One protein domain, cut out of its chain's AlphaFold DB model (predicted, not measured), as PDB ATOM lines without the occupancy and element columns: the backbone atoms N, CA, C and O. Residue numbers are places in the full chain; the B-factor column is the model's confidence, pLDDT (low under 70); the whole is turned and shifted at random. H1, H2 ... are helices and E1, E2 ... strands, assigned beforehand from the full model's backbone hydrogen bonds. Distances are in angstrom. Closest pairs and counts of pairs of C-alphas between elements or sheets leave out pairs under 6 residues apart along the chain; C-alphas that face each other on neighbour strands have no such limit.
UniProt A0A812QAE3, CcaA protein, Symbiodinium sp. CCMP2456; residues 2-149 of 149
ATOM      1  N   ALA A   2     -50.813  18.706  19.784       90.25
ATOM      2  CA  ALA A   2     -51.601  19.399  20.819       90.25
ATOM      3  C   ALA A   2     -52.901  20.077  20.326       90.25
ATOM      4  O   ALA A   2     -53.955  19.884  20.918       90.25
ATOM      5  N   SER A   3     -52.864  20.819  19.213       93.25
ATOM      6  CA  SER A   3     -54.063  21.479  18.665       93.25
ATOM      7  C   SER A   3     -55.139  20.501  18.183       93.25
ATOM      8  O   SER A   3     -56.325  20.761  18.360       93.25
ATOM      9  N   LEU A   4     -54.731  19.377  17.587       92.94
ATOM     10  CA  LEU A   4     -55.651  18.336  17.118       92.94
ATOM     11  C   LEU A   4     -56.295  17.617  18.299       92.94
ATOM     12  O   LEU A   4     -57.510  17.473  18.335       92.94
ATOM     13  N   GLU A   5     -55.499  17.224  19.291       91.81
ATOM     14  CA  GLU A   5     -56.005  16.546  20.489       91.81
ATOM     15  C   GLU A   5     -56.946  17.443  21.289       91.81
ATOM     16  O   GLU A   5     -57.969  16.976  21.779       91.81
ATOM     17  N   PHE A   6     -56.661  18.746  21.350       93.81
ATOM     18  CA  PHE A   6     -57.582  19.715  21.925       93.81
ATOM     19  C   PHE A   6     -58.902  19.787  21.146       93.81
ATOM     20  O   PHE A   6     -59.965  19.718  21.752       93.81
ATOM     21  N   ALA A   7     -58.864  19.878  19.814       94.62
ATOM     22  CA  ALA A   7     -60.082  19.930  19.005       94.62
ATOM     23  C   ALA A   7     -60.944  18.663  19.171       94.62
ATOM     24  O   ALA A   7     -62.156  18.747  19.349       94.62
ATOM     25  N   ILE A   8     -60.312  17.490  19.186       93.69
ATOM     26  CA  ILE A   8     -60.996  16.204  19.367       93.69
ATOM     27  C   ILE A   8     -61.555  16.080  20.791       93.69
ATOM     28  O   ILE A   8     -62.723  15.754  20.974       93.69
ATOM     29  N   GLY A   9     -60.726  16.334  21.805       91.38
ATOM     30  CA  GLY A   9     -61.071  16.080  23.202       91.38
ATOM     31  C   GLY A   9     -61.967  17.148  23.828       91.38
ATOM     32  O   GLY A   9     -62.879  16.811  24.574       91.38
ATOM     33  N   ALA A  10     -61.725  18.426  23.528       92.69
ATOM     34  CA  ALA A  10     -62.430  19.545  24.156       92.69
ATOM     35  C   ALA A  10     -63.610  20.066  23.325       92.69
ATOM     36  O   ALA A  10     -64.569  20.577  23.896       92.69
ATOM     37  N   ILE A  11     -63.539  19.962  21.993       91.69
ATOM     38  CA  ILE A  11     -64.554  20.514  21.074       91.69
ATOM     39  C   ILE A  11     -65.358  19.393  20.386       91.69
ATOM     40  O   ILE A  11     -66.320  19.664  19.674       91.69
ATOM     41  N   SER A  12     -65.019  18.123  20.640       91.62
ATOM     42  CA  SER A  12     -65.709  16.955  20.078       91.62
ATOM     43  C   SER A  12     -65.733  16.948  18.545       91.62
ATOM     44  O   SER A  12     -66.729  16.574  17.930       91.62
ATOM     45  N   THR A  13     -64.632  17.366  17.913       94.75
ATOM     46  CA  THR A  13     -64.477  17.291  16.455       94.75
ATOM     47  C   THR A  13     -64.621  15.850  15.961       94.75
ATOM     48  O   THR A  13     -63.893  14.968  16.408       94.75
ATOM     49  N   GLN A  14     -65.509  15.645  14.984       96.06
ATOM     50  CA  GLN A  14     -65.824  14.330  14.405       96.06
ATOM     51  C   GLN A  14     -65.122  14.061  13.067       96.06
ATOM     52  O   GLN A  14     -65.097  12.927  12.600       96.06
ATOM     53  N   LEU A  15     -64.538  15.086  12.437       96.38
ATOM     54  CA  LEU A  15     -63.853  14.962  11.152       96.38
ATOM     55  C   LEU A  15     -62.517  15.700  11.170       96.38
ATOM     56  O   LEU A  15     -62.454  16.893  11.470       96.38
ATOM     57  N   ILE A  16     -61.459  15.003  10.766       96.62
ATOM     58  CA  ILE A  16     -60.165  15.595  10.429       96.62
ATOM     59  C   ILE A  16     -59.952  15.453   8.928       96.62
ATOM     60  O   ILE A  16     -59.961  14.349   8.391       96.62
ATOM     61  N   LEU A  17     -59.707  16.577   8.259       97.62
ATOM     62  CA  LEU A  17     -59.278  16.600   6.866       97.62
ATOM     63  C   LEU A  17     -57.784  16.927   6.800       97.62
ATOM     64  O   LEU A  17     -57.363  18.012   7.201       97.62
ATOM     65  N   VAL A  18     -56.986  15.995   6.287       97.75
ATOM     66  CA  VAL A  18     -55.578  16.225   5.958       97.75
ATOM     67  C   VAL A  18     -55.508  16.724   4.521       97.75
ATOM     68  O   VAL A  18     -55.794  15.983   3.582       97.75
ATOM     69  N   LEU A  19     -55.140  17.993   4.361       97.94
ATOM     70  CA  LEU A  19     -55.153  18.680   3.077       97.94
ATOM     71  C   LEU A  19     -53.724  18.903   2.568       97.94
ATOM     72  O   LEU A  19     -52.955  19.657   3.165       97.94
ATOM     73  N   GLY A  20     -53.380  18.243   1.465       97.25
ATOM     74  CA  GLY A  20     -52.232  18.594   0.631       97.25
ATOM     75  C   GLY A  20     -52.620  19.661  -0.391       97.25
ATOM     76  O   GLY A  20     -53.790  20.021  -0.504       97.25
ATOM     77  N   HIS A  21     -51.660  20.163  -1.162       97.62
ATOM     78  CA  HIS A  21     -51.957  21.109  -2.233       97.62
ATOM     79  C   HIS A  21     -51.030  20.937  -3.433       97.62
ATOM     80  O   HIS A  21     -49.886  20.495  -3.284       97.62
ATOM     81  N   THR A  22     -51.518  21.310  -4.616       96.00
ATOM     82  CA  THR A  22     -50.697  21.339  -5.830       96.00
ATOM     83  C   THR A  22     -49.571  22.370  -5.702       96.00
ATOM     84  O   THR A  22     -49.612  23.272  -4.859       96.00
ATOM     85  N   SER A  23     -48.501  22.187  -6.482       91.94
ATOM     86  CA  SER A  23     -47.329  23.080  -6.499       91.94
ATOM     87  C   SER A  23     -46.687  23.317  -5.118       91.94
ATOM     88  O   SER A  23     -46.242  24.421  -4.796       91.94
ATOM     89  N   CYS A  24     -46.630  22.282  -4.273       93.12
ATOM     90  CA  CYS A  24     -45.990  22.370  -2.964       93.12
ATOM     91  C   CYS A  24     -44.471  22.561  -3.089       93.12
ATOM     92  O   CYS A  24     -43.721  21.601  -3.260       93.12
ATOM     93  N   SER A  25     -44.009  23.805  -2.939       90.88
ATOM     94  CA  SER A  25     -42.600  24.187  -3.113       90.88
ATOM     95  C   SER A  25     -41.632  23.418  -2.212       90.88
ATOM     96  O   SER A  25     -40.503  23.143  -2.621       90.88
ATOM     97  N   ALA A  26     -42.069  23.027  -1.012       90.81
ATOM     98  CA  ALA A  26     -41.275  22.209  -0.102       90.81
ATOM     99  C   ALA A  26     -41.034  20.799  -0.663       90.81
ATOM    100  O   ALA A  26     -39.896  20.335  -0.665       90.81
ATOM    101  N   ILE A  27     -42.080  20.145  -1.180       92.88
ATOM    102  CA  ILE A  27     -41.972  18.811  -1.783       92.88
ATOM    103  C   ILE A  27     -41.219  18.892  -3.108       92.88
ATOM    104  O   ILE A  27     -40.280  18.132  -3.290       92.88
ATOM    105  N   SER A  28     -41.519  19.857  -3.982       92.31
ATOM    106  CA  SER A  28     -40.773  20.041  -5.236       92.31
ATOM    107  C   SER A  28     -39.279  20.274  -4.985       92.31
ATOM    108  O   SER A  28     -38.430  19.634  -5.603       92.31
ATOM    109  N   GLY A  29     -38.936  21.145  -4.030       90.50
ATOM    110  CA  GLY A  29     -37.547  21.391  -3.646       90.50
ATOM    111  C   GLY A  29     -36.864  20.147  -3.075       90.50
ATOM    112  O   GLY A  29     -35.720  19.858  -3.428       90.50
ATOM    113  N   ALA A  30     -37.568  19.385  -2.235       90.12
ATOM    114  CA  ALA A  30     -37.062  18.139  -1.675       90.12
ATOM    115  C   ALA A  30     -36.859  17.055  -2.746       90.12
ATOM    116  O   ALA A  30     -35.810  16.412  -2.757       90.12
ATOM    117  N   THR A  31     -37.795  16.905  -3.687       90.88
ATOM    118  CA  THR A  31     -37.693  15.968  -4.815       90.88
ATOM    119  C   THR A  31     -36.480  16.285  -5.674       90.88
ATOM    120  O   THR A  31     -35.684  15.397  -5.971       90.88
ATOM    121  N   LYS A  32     -36.261  17.564  -5.993       90.69
ATOM    122  CA  LYS A  32     -35.089  18.000  -6.754       90.69
ATOM    123  C   LYS A  32     -33.776  17.609  -6.081       90.69
ATOM    124  O   LYS A  32     -32.881  17.069  -6.729       90.69
ATOM    125  N   VAL A  33     -33.654  17.873  -4.780       87.38
ATOM    126  CA  VAL A  33     -32.458  17.517  -4.000       87.38
ATOM    127  C   VAL A  33     -32.277  15.999  -3.951       87.38
ATOM    128  O   VAL A  33     -31.159  15.514  -4.138       87.38
ATOM    129  N   PHE A  34     -33.360  15.248  -3.755       87.12
ATOM    130  CA  PHE A  34     -33.349  13.788  -3.729       87.12
ATOM    131  C   PHE A  34     -32.846  13.198  -5.056       87.12
ATOM    132  O   PHE A  34     -31.873  12.446  -5.060       87.12
ATOM    133  N   LEU A  35     -33.417  13.611  -6.193       86.25
ATOM    134  CA  LEU A  35     -33.024  13.115  -7.518       86.25
ATOM    135  C   LEU A  35     -31.578  13.489  -7.878       86.25
ATOM    136  O   LEU A  35     -30.827  12.668  -8.404       86.25
ATOM    137  N   GLN A  36     -31.142  14.706  -7.537       84.81
ATOM    138  CA  GLN A  36     -29.752  15.125  -7.742       84.81
ATOM    139  C   GLN A  36     -28.756  14.303  -6.913       84.81
ATOM    140  O   GLN A  36     -27.657  14.014  -7.394       84.81
ATOM    141  N   SER A  37     -29.143  13.912  -5.697       77.56
ATOM    142  CA  SER A  37     -28.322  13.092  -4.797       77.56
ATOM    143  C   SER A  37     -28.200  11.643  -5.278       77.56
ATOM    144  O   SER A  37     -27.151  11.029  -5.100       77.56
ATOM    145  N   SER A  38     -29.234  11.113  -5.936       68.19
ATOM    146  CA  SER A  38     -29.235   9.766  -6.522       68.19
ATOM    147  C   SER A  38     -28.378   9.658  -7.794       68.19
ATOM    148  O   SER A  38     -27.818   8.599  -8.067       68.19
ATOM    149  N   CYS A  39     -28.224  10.746  -8.562       59.38
ATOM    150  CA  CYS A  39     -27.447  10.755  -9.812       59.38
ATOM    151  C   CYS A  39     -25.979  11.191  -9.661       59.38
ATOM    152  O   CYS A  39     -25.176  10.957 -10.565       59.38
ATOM    153  N   ARG A  40     -25.598  11.862  -8.568       47.72
ATOM    154  CA  ARG A  40     -24.227  12.357  -8.359       47.72
ATOM    155  C   ARG A  40     -23.726  11.967  -6.979       47.72
ATOM    156  O   ARG A  40     -24.327  12.343  -5.980       47.72
ATOM    157  N   SER A  41     -22.579  11.281  -6.941       43.41
ATOM    158  CA  SER A  41     -21.806  11.017  -5.720       43.41
ATOM    159  C   SER A  41     -21.781  12.271  -4.838       43.41
ATOM    160  O   SER A  41     -21.252  13.309  -5.235       43.41
ATOM    161  N   ALA A  42     -22.442  12.164  -3.686       43.66
ATOM    162  CA  ALA A  42     -22.962  13.244  -2.859       43.66
ATOM    163  C   ALA A  42     -22.024  14.450  -2.680       43.66
ATOM    164  O   ALA A  42     -21.119  14.442  -1.842       43.66
ATOM    165  N   VAL A  43     -22.320  15.557  -3.368       43.19
ATOM    166  CA  VAL A  43     -21.931  16.877  -2.865       43.19
ATOM    167  C   VAL A  43     -22.933  17.212  -1.769       43.19
ATOM    168  O   VAL A  43     -24.024  17.701  -2.037       43.19
ATOM    169  N   LYS A  44     -22.571  16.903  -0.518       49.16
ATOM    170  CA  LYS A  44     -23.265  17.411   0.672       49.16
ATOM    171  C   LYS A  44     -23.093  18.928   0.712       49.16
ATOM    172  O   LYS A  44     -22.228  19.449   1.416       49.16
ATOM    173  N   THR A  45     -23.888  19.655  -0.063       49.09
ATOM    174  CA  THR A  45     -24.109  21.072   0.198       49.09
ATOM    175  C   THR A  45     -24.672  21.123   1.612       49.09
ATOM    176  O   THR A  45     -25.686  20.489   1.878       49.09
ATOM    177  N   LYS A  46     -23.962  21.753   2.556       51.38
ATOM    178  CA  LYS A  46     -24.432  21.927   3.937       51.38
ATOM    179  C   LYS A  46     -25.703  22.762   3.893       51.38
ATOM    180  O   LYS A  46     -25.647  23.990   3.930       51.38
ATOM    181  N   VAL A  47     -26.832  22.093   3.757       55.47
ATOM    182  CA  VAL A  47     -28.129  22.714   3.907       55.47
ATOM    183  C   VAL A  47     -28.354  22.914   5.411       55.47
ATOM    184  O   VAL A  47     -27.786  22.211   6.245       55.47
ATOM    185  N   ASN A  48     -29.067  23.970   5.799       60.25
ATOM    186  CA  ASN A  48     -29.309  24.265   7.211       60.25
ATOM    187  C   ASN A  48     -29.996  23.070   7.902       60.25
ATOM    188  O   ASN A  48     -30.917  22.496   7.332       60.25
ATOM    189  N   LYS A  49     -29.646  22.759   9.162       65.38
ATOM    190  CA  LYS A  49     -30.191  21.612   9.935       65.38
ATOM    191  C   LYS A  49     -31.726  21.496   9.940       65.38
ATOM    192  O   LYS A  49     -32.267  20.413  10.135       65.38
ATOM    193  N   ALA A  50     -32.432  22.620   9.814       61.28
ATOM    194  CA  ALA A  50     -33.892  22.646   9.738       61.28
ATOM    195  C   ALA A  50     -34.414  22.083   8.408       61.28
ATOM    196  O   ALA A  50     -35.424  21.387   8.391       61.28
ATOM    197  N   LEU A  51     -33.703  22.359   7.314       63.44
ATOM    198  CA  LEU A  51     -34.021  21.833   5.997       63.44
ATOM    199  C   LEU A  51     -33.639  20.350   5.908       63.44
ATOM    200  O   LEU A  51     -34.428  19.589   5.376       63.44
ATOM    201  N   ASP A  52     -32.548  19.910   6.544       70.12
ATOM    202  CA  ASP A  52     -32.210  18.477   6.637       70.12
ATOM    203  C   ASP A  52     -33.335  17.659   7.293       70.12
ATOM    204  O   ASP A  52     -33.768  16.659   6.742       70.12
ATOM    205  N   LYS A  53     -33.897  18.120   8.419       71.62
ATOM    206  CA  LYS A  53     -35.026  17.425   9.069       71.62
ATOM    207  C   LYS A  53     -36.291  17.382   8.213       71.62
ATOM    208  O   LYS A  53     -37.053  16.421   8.286       71.62
ATOM    209  N   LEU A  54     -36.547  18.449   7.456       68.75
ATOM    210  CA  LEU A  54     -37.679  18.506   6.537       68.75
ATOM    211  C   LEU A  54     -37.462  17.539   5.368       68.75
ATOM    212  O   LEU A  54     -38.376  16.806   5.006       68.75
ATOM    213  N   LEU A  55     -36.241  17.490   4.835       74.19
ATOM    214  CA  LEU A  55     -35.839  16.542   3.804       74.19
ATOM    215  C   LEU A  55     -35.928  15.101   4.310       74.19
ATOM    216  O   LEU A  55     -36.470  14.270   3.596       74.19
ATOM    217  N   ASP A  56     -35.496  14.808   5.539       76.94
ATOM    218  CA  ASP A  56     -35.594  13.468   6.131       76.94
ATOM    219  C   ASP A  56     -37.052  12.991   6.172       76.94
ATOM    220  O   ASP A  56     -37.357  11.885   5.729       76.94
ATOM    221  N   GLY A  57     -37.973  13.848   6.629       79.25
ATOM    222  CA  GLY A  57     -39.400  13.523   6.695       79.25
ATOM    223  C   GLY A  57     -40.051  13.335   5.322       79.25
ATOM    224  O   GLY A  57     -40.897  12.458   5.160       79.25
ATOM    225  N   LEU A  58     -39.646  14.129   4.327       88.38
ATOM    226  CA  LEU A  58     -40.192  14.055   2.969       88.38
ATOM    227  C   LEU A  58     -39.513  12.983   2.104       88.38
ATOM    228  O   LEU A  58     -40.111  12.501   1.145       88.38
ATOM    229  N   SER A  59     -38.290  12.573   2.438       88.38
ATOM    230  CA  SER A  59     -37.513  11.612   1.645       88.38
ATOM    231  C   SER A  59     -38.230  10.271   1.497       88.38
ATOM    232  O   SER A  59     -38.212   9.686   0.418       88.38
ATOM    233  N   VAL A  60     -38.932   9.826   2.544       91.31
ATOM    234  CA  VAL A  60     -39.692   8.570   2.551       91.31
ATOM    235  C   VAL A  60     -40.816   8.602   1.517       91.31
ATOM    236  O   VAL A  60     -40.968   7.665   0.734       91.31
ATOM    237  N   VAL A  61     -41.590   9.691   1.475       94.56
ATOM    238  CA  VAL A  61     -42.718   9.813   0.538       94.56
ATOM    239  C   VAL A  61     -42.244  10.065  -0.892       94.56
ATOM    240  O   VAL A  61     -42.864   9.564  -1.824       94.56
ATOM    241  N   ILE A  62     -41.116  10.758  -1.073       94.62
ATOM    242  CA  ILE A  62     -40.502  10.994  -2.387       94.62
ATOM    243  C   ILE A  62     -39.906   9.703  -2.959       94.62
ATOM    244  O   ILE A  62     -40.158   9.392  -4.120       94.62
ATOM    245  N   SER A  63     -39.161   8.928  -2.161       93.19
ATOM    246  CA  SER A  63     -38.605   7.637  -2.596       93.19
ATOM    247  C   SER A  63     -39.723   6.695  -3.022       93.19
ATOM    248  O   SER A  63     -39.702   6.165  -4.129       93.19
ATOM    249  N   LYS A  64     -40.764   6.578  -2.190       94.38
ATOM    250  CA  LYS A  64     -41.932   5.752  -2.496       94.38
ATOM    251  C   LYS A  64     -42.657   6.227  -3.757       94.38
ATOM    252  O   LYS A  64     -43.108   5.393  -4.536       94.38
ATOM    253  N   ALA A  65     -42.751   7.539  -3.983       95.69
ATOM    254  CA  ALA A  65     -43.341   8.075  -5.205       95.69
ATOM    255  C   ALA A  65     -42.528   7.684  -6.448       95.69
ATOM    256  O   ALA A  65     -43.099   7.193  -7.420       95.69
ATOM    257  N   ALA A  66     -41.204   7.849  -6.397       94.38
ATOM    258  CA  ALA A  66     -40.306   7.482  -7.488       94.38
ATOM    259  C   ALA A  66     -40.343   5.972  -7.785       94.38
ATOM    260  O   ALA A  66     -40.406   5.568  -8.942       94.38
ATOM    261  N   GLU A  67     -40.369   5.133  -6.748       94.31
ATOM    262  CA  GLU A  67     -40.487   3.677  -6.882       94.31
ATOM    263  C   GLU A  67     -41.818   3.250  -7.517       94.31
ATOM    264  O   GLU A  67     -41.837   2.341  -8.344       94.31
ATOM    265  N   GLN A  68     -42.928   3.903  -7.153       95.00
ATOM    266  CA  GLN A  68     -44.258   3.576  -7.679       95.00
ATOM    267  C   GLN A  68     -44.467   4.025  -9.127       95.00
ATOM    268  O   GLN A  68     -45.183   3.350  -9.864       95.00
ATOM    269  N   LEU A  69     -43.870   5.150  -9.530       94.31
ATOM    270  CA  LEU A  69     -44.001   5.679 -10.891       94.31
ATOM    271  C   LEU A  69     -42.966   5.091 -11.865       94.31
ATOM    272  O   LEU A  69     -43.211   5.057 -13.069       94.31
ATOM    273  N   GLY A  70     -41.837   4.591 -11.358       91.38
ATOM    274  CA  GLY A  70     -40.780   3.985 -12.165       91.38
ATOM    275  C   GLY A  70     -39.820   4.999 -12.798       91.38
ATOM    276  O   GLY A  70     -39.846   6.194 -12.512       91.38
ATOM    277  N   SER A  71     -38.922   4.503 -13.656       86.88
ATOM    278  CA  SER A  71     -37.789   5.274 -14.198       86.88
ATOM    279  C   SER A  71     -38.157   6.347 -15.222       86.88
ATOM    280  O   SER A  71     -37.355   7.248 -15.451       86.88
ATOM    281  N   ASP A  72     -39.334   6.248 -15.838       90.88
ATOM    282  CA  ASP A  72     -39.770   7.164 -16.901       90.88
ATOM    283  C   ASP A  72     -40.497   8.405 -16.352       90.88
ATOM    284  O   ASP A  72     -40.845   9.311 -17.108       90.88
ATOM    285  N   ALA A  73     -40.722   8.454 -15.036       92.81
ATOM    286  CA  ALA A  73     -41.409   9.548 -14.368       92.81
ATOM    287  C   ALA A  73     -40.564  10.827 -14.352       92.81
ATOM    288  O   ALA A  73     -39.364  10.807 -14.058       92.81
ATOM    289  N   THR A  74     -41.200  11.966 -14.615       94.56
ATOM    290  CA  THR A  74     -40.534  13.264 -14.503       94.56
ATOM    291  C   THR A  74     -40.392  13.692 -13.037       94.56
ATOM    292  O   THR A  74     -41.067  13.184 -12.140       94.56
ATOM    293  N   GLU A  75     -39.526  14.677 -12.773       93.44
ATOM    294  CA  GLU A  75     -39.409  15.303 -11.443       93.44
ATOM    295  C   GLU A  75     -40.764  15.833 -10.940       93.44
ATOM    296  O   GLU A  75     -41.073  15.730  -9.751       93.44
ATOM    297  N   GLU A  76     -41.581  16.370 -11.848       94.31
ATOM    298  CA  GLU A  76     -42.898  16.924 -11.542       94.31
ATOM    299  C   GLU A  76     -43.928  15.835 -11.221       94.31
ATOM    300  O   GLU A  76     -44.688  15.991 -10.261       94.31
ATOM    301  N   ASP A  77     -43.902  14.709 -11.941       95.44
ATOM    302  CA  ASP A  77     -44.759  13.552 -11.647       95.44
ATOM    303  C   ASP A  77     -44.460  13.005 -10.248       95.44
ATOM    304  O   ASP A  77     -45.366  12.801  -9.436       95.44
ATOM    305  N   ILE A  78     -43.170  12.842  -9.928       95.75
ATOM    306  CA  ILE A  78     -42.718  12.362  -8.618       95.75
ATOM    307  C   ILE A  78     -43.136  13.338  -7.521       95.75
ATOM    308  O   ILE A  78     -43.658  12.912  -6.493       95.75
ATOM    309  N   ALA A  79     -42.936  14.645  -7.716       95.31
ATOM    310  CA  ALA A  79     -43.332  15.649  -6.734       95.31
ATOM    311  C   ALA A  79     -44.853  15.662  -6.509       95.31
ATOM    312  O   ALA A  79     -45.296  15.679  -5.360       95.31
ATOM    313  N   SER A  80     -45.647  15.606  -7.578       95.38
ATOM    314  CA  SER A  80     -47.112  15.608  -7.502       95.38
ATOM    315  C   SER A  80     -47.642  14.369  -6.782       95.38
ATOM    316  O   SER A  80     -48.482  14.475  -5.886       95.38
ATOM    317  N   HIS A  81     -47.095  13.195  -7.096       96.25
ATOM    318  CA  HIS A  81     -47.464  11.952  -6.423       96.25
ATOM    319  C   HIS A  81     -46.991  11.917  -4.961       96.25
ATOM    320  O   HIS A  81     -47.725  11.495  -4.065       96.25
ATOM    321  N   ALA A  82     -45.805  12.462  -4.675       96.56
ATOM    322  CA  ALA A  82     -45.292  12.590  -3.314       96.56
ATOM    323  C   ALA A  82     -46.180  13.477  -2.425       96.56
ATOM    324  O   ALA A  82     -46.289  13.205  -1.230       96.56
ATOM    325  N   VAL A  83     -46.866  14.492  -2.971       97.31
ATOM    326  CA  VAL A  83     -47.871  15.275  -2.222       97.31
ATOM    327  C   VAL A  83     -49.015  14.378  -1.746       97.31
ATOM    328  O   VAL A  83     -49.373  14.428  -0.568       97.31
ATOM    329  N   GLN A  84     -49.564  13.531  -2.623       96.75
ATOM    330  CA  GLN A  84     -50.646  12.608  -2.260       96.75
ATOM    331  C   GLN A  84     -50.178  11.591  -1.215       96.75
ATOM    332  O   GLN A  84     -50.837  11.382  -0.193       96.75
ATOM    333  N   LEU A  85     -48.990  11.011  -1.412       96.75
ATOM    334  CA  LEU A  85     -48.391  10.103  -0.436       96.75
ATOM    335  C   LEU A  85     -48.118  10.793   0.903       96.75
ATOM    336  O   LEU A  85     -48.291  10.166   1.942       96.75
ATOM    337  N   ASN A  86     -47.753  12.077   0.910       96.81
ATOM    338  CA  ASN A  86     -47.551  12.837   2.140       96.81
ATOM    339  C   ASN A  86     -48.853  13.057   2.920       96.81
ATOM    340  O   ASN A  86     -48.842  13.016   4.153       96.81
ATOM    341  N   VAL A  87     -49.982  13.241   2.228       97.69
ATOM    342  CA  VAL A  87     -51.304  13.284   2.868       97.69
ATOM    343  C   VAL A  87     -51.577  11.963   3.579       97.69
ATOM    344  O   VAL A  87     -51.841  11.955   4.781       97.69
ATOM    345  N   PHE A  88     -51.431  10.837   2.881       97.25
ATOM    346  CA  PHE A  88     -51.662   9.523   3.478       97.25
ATOM    347  C   PHE A  88     -50.668   9.188   4.595       97.25
ATOM    348  O   PHE A  88     -51.081   8.738   5.660       97.25
ATOM    349  N   HIS A  89     -49.387   9.500   4.416       95.25
ATOM    350  CA  HIS A  89     -48.365   9.340   5.448       95.25
ATOM    351  C   HIS A  89     -48.684  10.171   6.700       95.25
ATOM    352  O   HIS A  89     -48.497   9.717   7.828       95.25
ATOM    353  N   THR A  90     -49.235  11.375   6.527       95.06
ATOM    354  CA  THR A  90     -49.700  12.195   7.652       95.06
ATOM    355  C   THR A  90     -50.900  11.553   8.349       95.06
ATOM    356  O   THR A  90     -50.939  11.523   9.578       95.06
ATOM    357  N   ILE A  91     -51.854  10.985   7.604       95.75
ATOM    358  CA  ILE A  91     -52.980  10.238   8.186       95.75
ATOM    359  C   ILE A  91     -52.476   9.036   8.996       95.75
ATOM    360  O   ILE A  91     -52.917   8.838  10.129       95.75
ATOM    361  N   GLU A  92     -51.530   8.263   8.465       93.75
ATOM    362  CA  GLU A  92     -50.900   7.152   9.187       93.75
ATOM    363  C   GLU A  92     -50.193   7.635  10.463       93.75
ATOM    364  O   GLU A  92     -50.367   7.060  11.541       93.75
ATOM    365  N   PHE A  93     -49.449   8.740  10.383       92.44
ATOM    366  CA  PHE A  93     -48.804   9.351  11.542       92.44
ATOM    367  C   PHE A  93     -49.812   9.726  12.641       92.44
ATOM    368  O   PHE A  93     -49.542   9.483  13.820       92.44
ATOM    369  N   LEU A  94     -50.983  10.269  12.277       92.56
ATOM    370  CA  LEU A  94     -52.058  10.574  13.231       92.56
ATOM    371  C   LEU A  94     -52.564   9.311  13.944       92.56
ATOM    372  O   LEU A  94     -52.705   9.339  15.167       92.56
ATOM    373  N   HIS A  95     -52.756   8.205  13.214       89.94
ATOM    374  CA  HIS A  95     -53.160   6.917  13.799       89.94
ATOM    375  C   HIS A  95     -52.108   6.411  14.803       89.94
ATOM    376  O   HIS A  95     -52.430   6.019  15.926       89.94
ATOM    377  N   ARG A  96     -50.822   6.455  14.437       88.81
ATOM    378  CA  ARG A  96     -49.749   5.873  15.262       88.81
ATOM    379  C   ARG A  96     -49.405   6.710  16.495       88.81
ATOM    380  O   ARG A  96     -49.036   6.160  17.531       88.81
ATOM    381  N   LYS A  97     -49.502   8.040  16.423       89.50
ATOM    382  CA  LYS A  97     -48.954   8.914  17.474       89.50
ATOM    383  C   LYS A  97     -49.902   9.296  18.600       89.50
ATOM    384  O   LYS A  97     -49.395   9.552  19.686       89.50
ATOM    385  N   SER A  98     -51.211   9.359  18.373       89.94
ATOM    386  CA  SER A  98     -52.155   9.838  19.390       89.94
ATOM    387  C   SER A  98     -53.115   8.737  19.821       89.94
ATOM    388  O   SER A  98     -53.878   8.209  19.017       89.94
ATOM    389  N   GLU A  99     -53.086   8.403  21.110       90.31
ATOM    390  CA  GLU A  99     -54.012   7.436  21.705       90.31
ATOM    391  C   GLU A  99     -55.460   7.925  21.648       90.31
ATOM    392  O   GLU A  99     -56.345   7.164  21.268       90.31
ATOM    393  N   LEU A 100     -55.684   9.215  21.917       92.19
ATOM    394  CA  LEU A 100     -57.006   9.831  21.823       92.19
ATOM    395  C   LEU A 100     -57.592   9.684  20.412       92.19
ATOM    396  O   LEU A 100     -58.752   9.307  20.265       92.19
ATOM    397  N   VAL A 101     -56.788   9.945  19.374       92.69
ATOM    398  CA  VAL A 101     -57.212   9.762  17.974       92.69
ATOM    399  C   VAL A 101     -57.606   8.307  17.719       92.69
ATOM    400  O   VAL A 101     -58.667   8.060  17.152       92.69
ATOM    401  N   ARG A 102     -56.787   7.342  18.159       91.44
ATOM    402  CA  ARG A 102     -57.075   5.908  17.982       91.44
ATOM    403  C   ARG A 102     -58.375   5.484  18.650       91.44
ATOM    404  O   ARG A 102     -59.176   4.807  18.013       91.44
ATOM    405  N   GLN A 103     -58.579   5.882  19.904       91.12
ATOM    406  CA  GLN A 103     -59.792   5.556  20.655       91.12
ATOM    407  C   GLN A 103     -61.027   6.115  19.942       91.12
ATOM    408  O   GLN A 103     -61.940   5.365  19.614       91.12
ATOM    409  N   LYS A 104     -61.003   7.397  19.559       93.81
ATOM    410  CA  LYS A 104     -62.131   8.031  18.862       93.81
ATOM    411  C   LYS A 104     -62.425   7.427  17.487       93.81
ATOM    412  O   LYS A 104     -63.590   7.326  17.113       93.81
ATOM    413  N   LEU A 105     -61.402   6.996  16.744       92.19
ATOM    414  CA  LEU A 105     -61.586   6.260  15.485       92.19
ATOM    415  C   LEU A 105     -62.235   4.890  15.716       92.19
ATOM    416  O   LEU A 105     -63.136   4.500  14.977       92.19
ATOM    417  N   LYS A 106     -61.784   4.157  16.741       90.69
ATOM    418  CA  LYS A 106     -62.298   2.828  17.104       90.69
ATOM    419  C   LYS A 106     -63.757   2.880  17.556       90.69
ATOM    420  O   LYS A 106     -64.535   2.011  17.171       90.69
ATOM    421  N   ASP A 107     -64.118   3.914  18.305       91.69
ATOM    422  CA  ASP A 107     -65.484   4.143  18.780       91.69
ATOM    423  C   ASP A 107     -66.417   4.657  17.664       91.69
ATOM    424  O   ASP A 107     -67.626   4.769  17.859       91.69
ATOM    425  N   GLY A 108     -65.875   4.954  16.475       92.12
ATOM    426  CA  GLY A 108     -66.628   5.501  15.345       92.12
ATOM    427  C   GLY A 108     -67.028   6.970  15.524       92.12
ATOM    428  O   GLY A 108     -67.878   7.468  14.789       92.12
ATOM    429  N   GLU A 109     -66.425   7.666  16.489       94.25
ATOM    430  CA  GLU A 109     -66.719   9.064  16.830       94.25
ATOM    431  C   GLU A 109     -65.857  10.071  16.058       94.25
ATOM    432  O   GLU A 109     -66.133  11.271  16.073       94.25
ATOM    433  N   LEU A 110     -64.797   9.596  15.402       95.38
ATOM    434  CA  LEU A 110     -63.885  10.402  14.605       95.38
ATOM    435  C   LEU A 110     -63.622   9.731  13.260       95.38
ATOM    436  O   LEU A 110     -63.379   8.530  13.187       95.38
ATOM    437  N   GLU A 111     -63.590  10.533  12.203       95.19
ATOM    438  CA  GLU A 111     -63.182  10.124  10.867       95.19
ATOM    439  C   GLU A 111     -62.008  10.979  10.373       95.19
ATOM    440  O   GLU A 111     -61.926  12.177  10.652       95.19
ATOM    441  N   ILE A 112     -61.086  10.363   9.627       96.94
ATOM    442  CA  ILE A 112     -59.962  11.063   8.995       96.94
ATOM    443  C   ILE A 112     -60.025  10.866   7.484       96.94
ATOM    444  O   ILE A 112     -60.055   9.737   6.994       96.94
ATOM    445  N   GLN A 113     -60.007  11.980   6.759       98.06
ATOM    446  CA  GLN A 113     -60.059  12.042   5.303       98.06
ATOM    447  C   GLN A 113     -58.820  12.755   4.757       98.06
ATOM    448  O   GLN A 113     -58.291  13.669   5.390       98.06
ATOM    449  N   GLY A 114     -58.355  12.339   3.583       98.38
ATOM    450  CA  GLY A 114     -57.310  13.011   2.816       98.38
ATOM    451  C   GLY A 114     -57.891  13.771   1.628       98.38
ATOM    452  O   GLY A 114     -58.860  13.320   1.014       98.38
ATOM    453  N   ALA A 115     -57.290  14.905   1.280       98.50
ATOM    454  CA  ALA A 115     -57.644  15.659   0.082       98.50
ATOM    455  C   ALA A 115     -56.457  16.446  -0.487       98.50
ATOM    456  O   ALA A 115     -55.498  16.745   0.229       98.50
ATOM    457  N   ILE A 116     -56.557  16.818  -1.763       98.38
ATOM    458  CA  ILE A 116     -55.659  17.748  -2.448       98.38
ATOM    459  C   ILE A 116     -56.422  19.024  -2.791       98.38
ATOM    460  O   ILE A 116     -57.488  18.979  -3.399       98.38
ATOM    461  N   TYR A 117     -55.862  20.167  -2.411       98.38
ATOM    462  CA  TYR A 117     -56.309  21.477  -2.859       98.38
ATOM    463  C   TYR A 117     -55.538  21.903  -4.109       98.38
ATOM    464  O   TYR A 117     -54.317  22.057  -4.079       98.38
ATOM    465  N   ASP A 118     -56.254  22.106  -5.205       97.62
ATOM    466  CA  ASP A 118     -55.685  22.639  -6.431       97.62
ATOM    467  C   ASP A 118     -55.611  24.172  -6.356       97.62
ATOM    468  O   ASP A 118     -56.636  24.856  -6.310       97.62
ATOM    469  N   LEU A 119     -54.389  24.718  -6.310       95.81
ATOM    470  CA  LEU A 119     -54.155  26.153  -6.117       95.81
ATOM    471  C   LEU A 119     -54.611  27.015  -7.301       95.81
ATOM    472  O   LEU A 119     -54.915  28.190  -7.100       95.81
ATOM    473  N   GLU A 120     -54.633  26.465  -8.514       95.81
ATOM    474  CA  GLU A 120     -54.967  27.215  -9.728       95.81
ATOM    475  C   GLU A 120     -56.484  27.360  -9.895       95.81
ATOM    476  O   GLU A 120     -56.994  28.451 -10.147       95.81
ATOM    477  N   SER A 121     -57.220  26.266  -9.708       97.25
ATOM    478  CA  SER A 121     -58.673  26.207  -9.876       97.25
ATOM    479  C   SER A 121     -59.461  26.466  -8.591       97.25
ATOM    480  O   SER A 121     -60.666  26.721  -8.658       97.25
ATOM    481  N   GLY A 122     -58.823  26.366  -7.422       97.00
ATOM    482  CA  GLY A 122     -59.476  26.462  -6.115       97.00
ATOM    483  C   GLY A 122     -60.336  25.243  -5.755       97.00
ATOM    484  O   GLY A 122     -61.157  25.314  -4.837       97.00
ATOM    485  N   ARG A 123     -60.201  24.126  -6.481       98.25
ATOM    486  CA  ARG A 123     -60.970  22.898  -6.231       98.25
ATOM    487  C   ARG A 123     -60.299  22.030  -5.174       98.25
ATOM    488  O   ARG A 123     -59.080  21.993  -5.063       98.25
ATOM    489  N   VAL A 124     -61.112  21.297  -4.417       98.12
ATOM    490  CA  VAL A 124     -60.640  20.276  -3.476       98.12
ATOM    491  C   VAL A 124     -61.030  18.907  -4.013       98.12
ATOM    492  O   VAL A 124     -62.217  18.619  -4.177       98.12
ATOM    493  N   GLU A 125     -60.035  18.066  -4.262       97.94
ATOM    494  CA  GLU A 125     -60.214  16.669  -4.637       97.94
ATOM    495  C   GLU A 125     -60.034  15.783  -3.404       97.94
ATOM    496  O   GLU A 125     -58.974  15.765  -2.780       97.94
ATOM    497  N   PHE A 126     -61.084  15.056  -3.028       97.94
ATOM    498  CA  PHE A 126     -61.023  14.127  -1.905       97.94
ATOM    499  C   PHE A 126     -60.364  12.821  -2.343       97.94
ATOM    500  O   PHE A 126     -60.853  12.141  -3.239       97.94
ATOM    501  N   LEU A 127     -59.289  12.454  -1.649       97.38
ATOM    502  CA  LEU A 127     -58.598  11.177  -1.821       97.38
ATOM    503  C   LEU A 127     -59.271  10.048  -1.028       97.38
ATOM    504  O   LEU A 127     -59.059   8.872  -1.309       97.38
ATOM    505  N   GLY A 128     -60.077  10.405  -0.026       97.19
ATOM    506  CA  GLY A 128     -60.749   9.452   0.844       97.19
ATOM    507  C   GLY A 128     -59.928   9.088   2.084       97.19
ATOM    508  O   GLY A 128     -59.003   9.799   2.494       97.19
ATOM    509  N   ARG A 129     -60.290   7.960   2.704       96.38
ATOM    510  CA  ARG A 129     -59.560   7.393   3.846       96.38
ATOM    511  C   ARG A 129     -58.204   6.857   3.394       96.38
ATOM    512  O   ARG A 129     -57.971   6.623   2.210       96.38
ATOM    513  N   HIS A 130     -57.318   6.603   4.354       95.94
ATOM    514  CA  HIS A 130     -56.052   5.934   4.065       95.94
ATOM    515  C   HIS A 130     -56.292   4.584   3.347       95.94
ATOM    516  O   HIS A 130     -57.137   3.818   3.812       95.94
ATOM    517  N   PRO A 131     -55.553   4.236   2.273       93.94
ATOM    518  CA  PRO A 131     -55.773   2.987   1.534       93.94
ATOM    519  C   PRO A 131     -55.692   1.728   2.409       93.94
ATOM    520  O   PRO A 131     -56.500   0.818   2.273       93.94
ATOM    521  N   SER A 132     -54.770   1.713   3.373       92.94
ATOM    522  CA  SER A 132     -54.613   0.638   4.368       92.94
ATOM    523  C   SER A 132     -55.385   0.904   5.668       92.94
ATOM    524  O   SER A 132     -54.935   0.522   6.743       92.94
ATOM    525  N   HIS A 133     -56.510   1.625   5.623       89.62
ATOM    526  CA  HIS A 133     -57.260   1.989   6.833       89.62
ATOM    527  C   HIS A 133     -57.696   0.761   7.645       89.62
ATOM    528  O   HIS A 133     -57.584   0.778   8.866       89.62
ATOM    529  N   ALA A 134     -58.131  -0.317   6.988       88.75
ATOM    530  CA  ALA A 134     -58.505  -1.557   7.672       88.75
ATOM    531  C   ALA A 134     -57.331  -2.161   8.464       88.75
ATOM    532  O   ALA A 134     -57.503  -2.520   9.628       88.75
ATOM    533  N   ASP A 135     -56.137  -2.200   7.866       90.88
ATOM    534  CA  ASP A 135     -54.931  -2.723   8.515       90.88
ATOM    535  C   ASP A 135     -54.504  -1.839   9.690       90.88
ATOM    536  O   ASP A 135     -54.190  -2.345  10.763       90.88
ATOM    537  N   LEU A 136     -54.568  -0.512   9.522       88.06
ATOM    538  CA  LEU A 136     -54.289   0.440  10.601       88.06
ATOM    539  C   LEU A 136     -55.265   0.254  11.769       88.06
ATOM    540  O   LEU A 136     -54.843   0.249  12.921       88.06
ATOM    541  N   MET A 137     -56.556   0.048  11.499       87.25
ATOM    542  CA  MET A 137     -57.543  -0.231  12.546       87.25
ATOM    543  C   MET A 137     -57.298  -1.578  13.240       87.25
ATOM    544  O   MET A 137     -57.479  -1.681  14.455       87.25
ATOM    545  N   ALA A 138     -56.856  -2.598  12.500       86.69
ATOM    546  CA  ALA A 138     -56.483  -3.890  13.070       86.69
ATOM    547  C   ALA A 138     -55.236  -3.788  13.966       86.69
ATOM    548  O   ALA A 138     -55.222  -4.363  15.054       86.69
ATOM    549  N   GLU A 139     -54.226  -3.014  13.554       85.31
ATOM    550  CA  GLU A 139     -53.025  -2.732  14.352       85.31
ATOM    551  C   GLU A 139     -53.399  -2.050  15.678       85.31
ATOM    552  O   GLU A 139     -52.990  -2.500  16.747       85.31
ATOM    553  N   ILE A 140     -54.270  -1.036  15.622       78.12
ATOM    554  CA  ILE A 140     -54.796  -0.336  16.806       78.12
ATOM    555  C   ILE A 140     -55.480  -1.312  17.771       78.12
ATOM    556  O   ILE A 140     -55.227  -1.277  18.974       78.12
ATOM    557  N   ALA A 141     -56.320  -2.212  17.254       76.44
ATOM    558  CA  ALA A 141     -57.003  -3.207  18.078       76.44
ATOM    559  C   ALA A 141     -56.044  -4.235  18.713       76.44
ATOM    560  O   ALA A 141     -56.368  -4.802  19.759       76.44
ATOM    561  N   GLY A 142     -54.889  -4.488  18.088       74.50
ATOM    562  CA  GLY A 142     -53.834  -5.359  18.609       74.50
ATOM    563  C   GLY A 142     -53.028  -4.720  19.742       74.50
ATOM    564  O   GLY A 142     -52.790  -5.378  20.751       74.50
ATOM    565  N   MET A 143     -52.679  -3.435  19.621       70.12
ATOM    566  CA  MET A 143     -51.888  -2.706  20.625       70.12
ATOM    567  C   MET A 143     -52.574  -2.656  22.002       70.12
ATOM    568  O   MET A 143     -51.920  -2.833  23.027       70.12
ATOM    569  N   ASP A 144     -53.901  -2.499  22.042       60.38
ATOM    570  CA  ASP A 144     -54.669  -2.500  23.299       60.38
ATOM    571  C   ASP A 144     -54.595  -3.848  24.042       60.38
ATOM    572  O   ASP A 144     -54.719  -3.893  25.266       60.38
ATOM    573  N   ARG A 145     -54.391  -4.964  23.322       59.78
ATOM    574  CA  ARG A 145     -54.286  -6.302  23.932       59.78
ATOM    575  C   ARG A 145     -52.949  -6.525  24.635       59.78
ATOM    576  O   ARG A 145     -52.899  -7.330  25.555       59.78
ATOM    577  N   GLU A 146     -51.896  -5.826  24.217       58.41
ATOM    578  CA  GLU A 146     -50.565  -5.920  24.830       58.41
ATOM    579  C   GLU A 146     -50.412  -4.995  26.045       58.41
ATOM    580  O   GLU A 146     -49.686  -5.329  26.974       58.41
ATOM    581  N   LEU A 147     -51.119  -3.858  26.077       56.41
ATOM    582  CA  LEU A 147     -51.132  -2.935  27.225       56.41
ATOM    583  C   LEU A 147     -52.107  -3.342  28.346       56.41
ATOM    584  O   LEU A 147     -52.043  -2.785  29.440       56.41
ATOM    585  N   GLY A 148     -53.012  -4.288  28.078       51.81
ATOM    586  CA  GLY A 148     -53.979  -4.824  29.041       51.81
ATOM    587  C   GLY A 148     -53.565  -6.129  29.734       51.81
ATOM    588  O   GLY A 148     -54.426  -6.755  30.354       51.81
ATOM    589  N   ALA A 149     -52.302  -6.555  29.600       42.75
ATOM    590  CA  ALA A 149     -51.731  -7.766  30.204       42.75
ATOM    591  C   ALA A 149     -50.741  -7.446  31.335       42.75
ATOM    592  O   ALA A 149     -49.958  -6.482  31.186       42.75
TER     593      ALA A 149
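AT A GLANCE: This is residues 2 to 149 of the 149 residues of the protein "CcaA protein" of Symbiodinium sp. CCMP2456 (UniProt A0A812QAE3). A long helix, H4, runs along one face of a small, strongly twisted sheet whose other face is bare; H2 and H3 cross one end of this helix, while H5 makes a corner at its other end, with H1 packed on H5 and H6 near by. Residues 36 to 44, of which 36 to 39 belong to H2, stick out. The printed part has 148 residues, with six named helices and three strands in the order H1 E1 H2 H3 H4 H5 E2 E3 H6; it is mostly helix, and the mixed sheet runs E1 E2 E3. It is only just compact, close to loose, with a radius of gyration of the C-alphas of 17.7 A and spans of 50 by 43 by 29 A.

HOW THE PARTS SIT: Strands E1, residues 15 to 21, and E2, residues 111 to 117, are parallel at 22 degrees; N 18 and O 113, 2.8 A apart, are within hydrogen-bond range. E2 and E3, residues 124 to 128, form an antiparallel hairpin at 142 degrees, with N 116 and O 125 at 2.8 A. H4, residues 75 to 97, is on the sheet at a height of 9.1 A, two layers with the helix on one face; it lies over E1 and E2, along the strands at 19 degrees to E2 on the local plane. Its closest C-alphas to E1 are those of Val 87 and Gly 20, 5.8 A. H4 is the hub, touching three helices. H3, residues 49 to 69, touches it, only just about perpendicular at 70.3 degrees, closest at the C-alphas of Ile 62 and Ala 82, 5.1 A. H2, residues 25 to 39, touches residues 75 to 83 of H4 alone, closest at the C-alphas of Ser 28 and Ala 79, 5.3 A. H5, residues 99 to 106, touches H4 only at the corner, C-alphas 95 and 102 being closest at 5.8 A, and only grazes the sheet. E1, H2 to H5 and E2 form a strand-helix-strand unit, parallel neighbour strands with helices between. H1, residues 2 to 11, touches H5 at a steep tilt of 51 degrees, closest at the C-alphas of Glu 5 and Leu 100, 6.9 A. H6, residues 133 to 147, is close but not clearly touching H5, with the C-alphas of Arg 102 and Ile 140 closest at 6.8 A. Every O i to N i+4 pair is within hydrogen-bond range in H1, H2 and H5; H3 has 15 of 17, H4 18 of 19 and H6 8 of 11.

IN THESE COORDINATES: H1 begins at C-alpha 2, (-51.601, 19.399, 20.819). H4 is 31.1 A long, from C-alpha 75 at (-39.409, 15.303, -11.443), with a kink of 28 degrees near residue 84. H3 is 29.6 A long, with a kink of 41 degrees near residue 58. E1 is 18.9 A and E2 19.1 A long. H6, 21.9 A, ends at C-alpha 147, (-51.132, -2.935, 27.225).

THE WHOLE: The C-alphas farthest apart, of Glu 120 and Ala 149, are 53.2 A apart. The printed part has no cut, and no link is long. Mean pLDDT of the printed part is 86.9; residues 38 to 51, 54 and 144 to 149 are under 70.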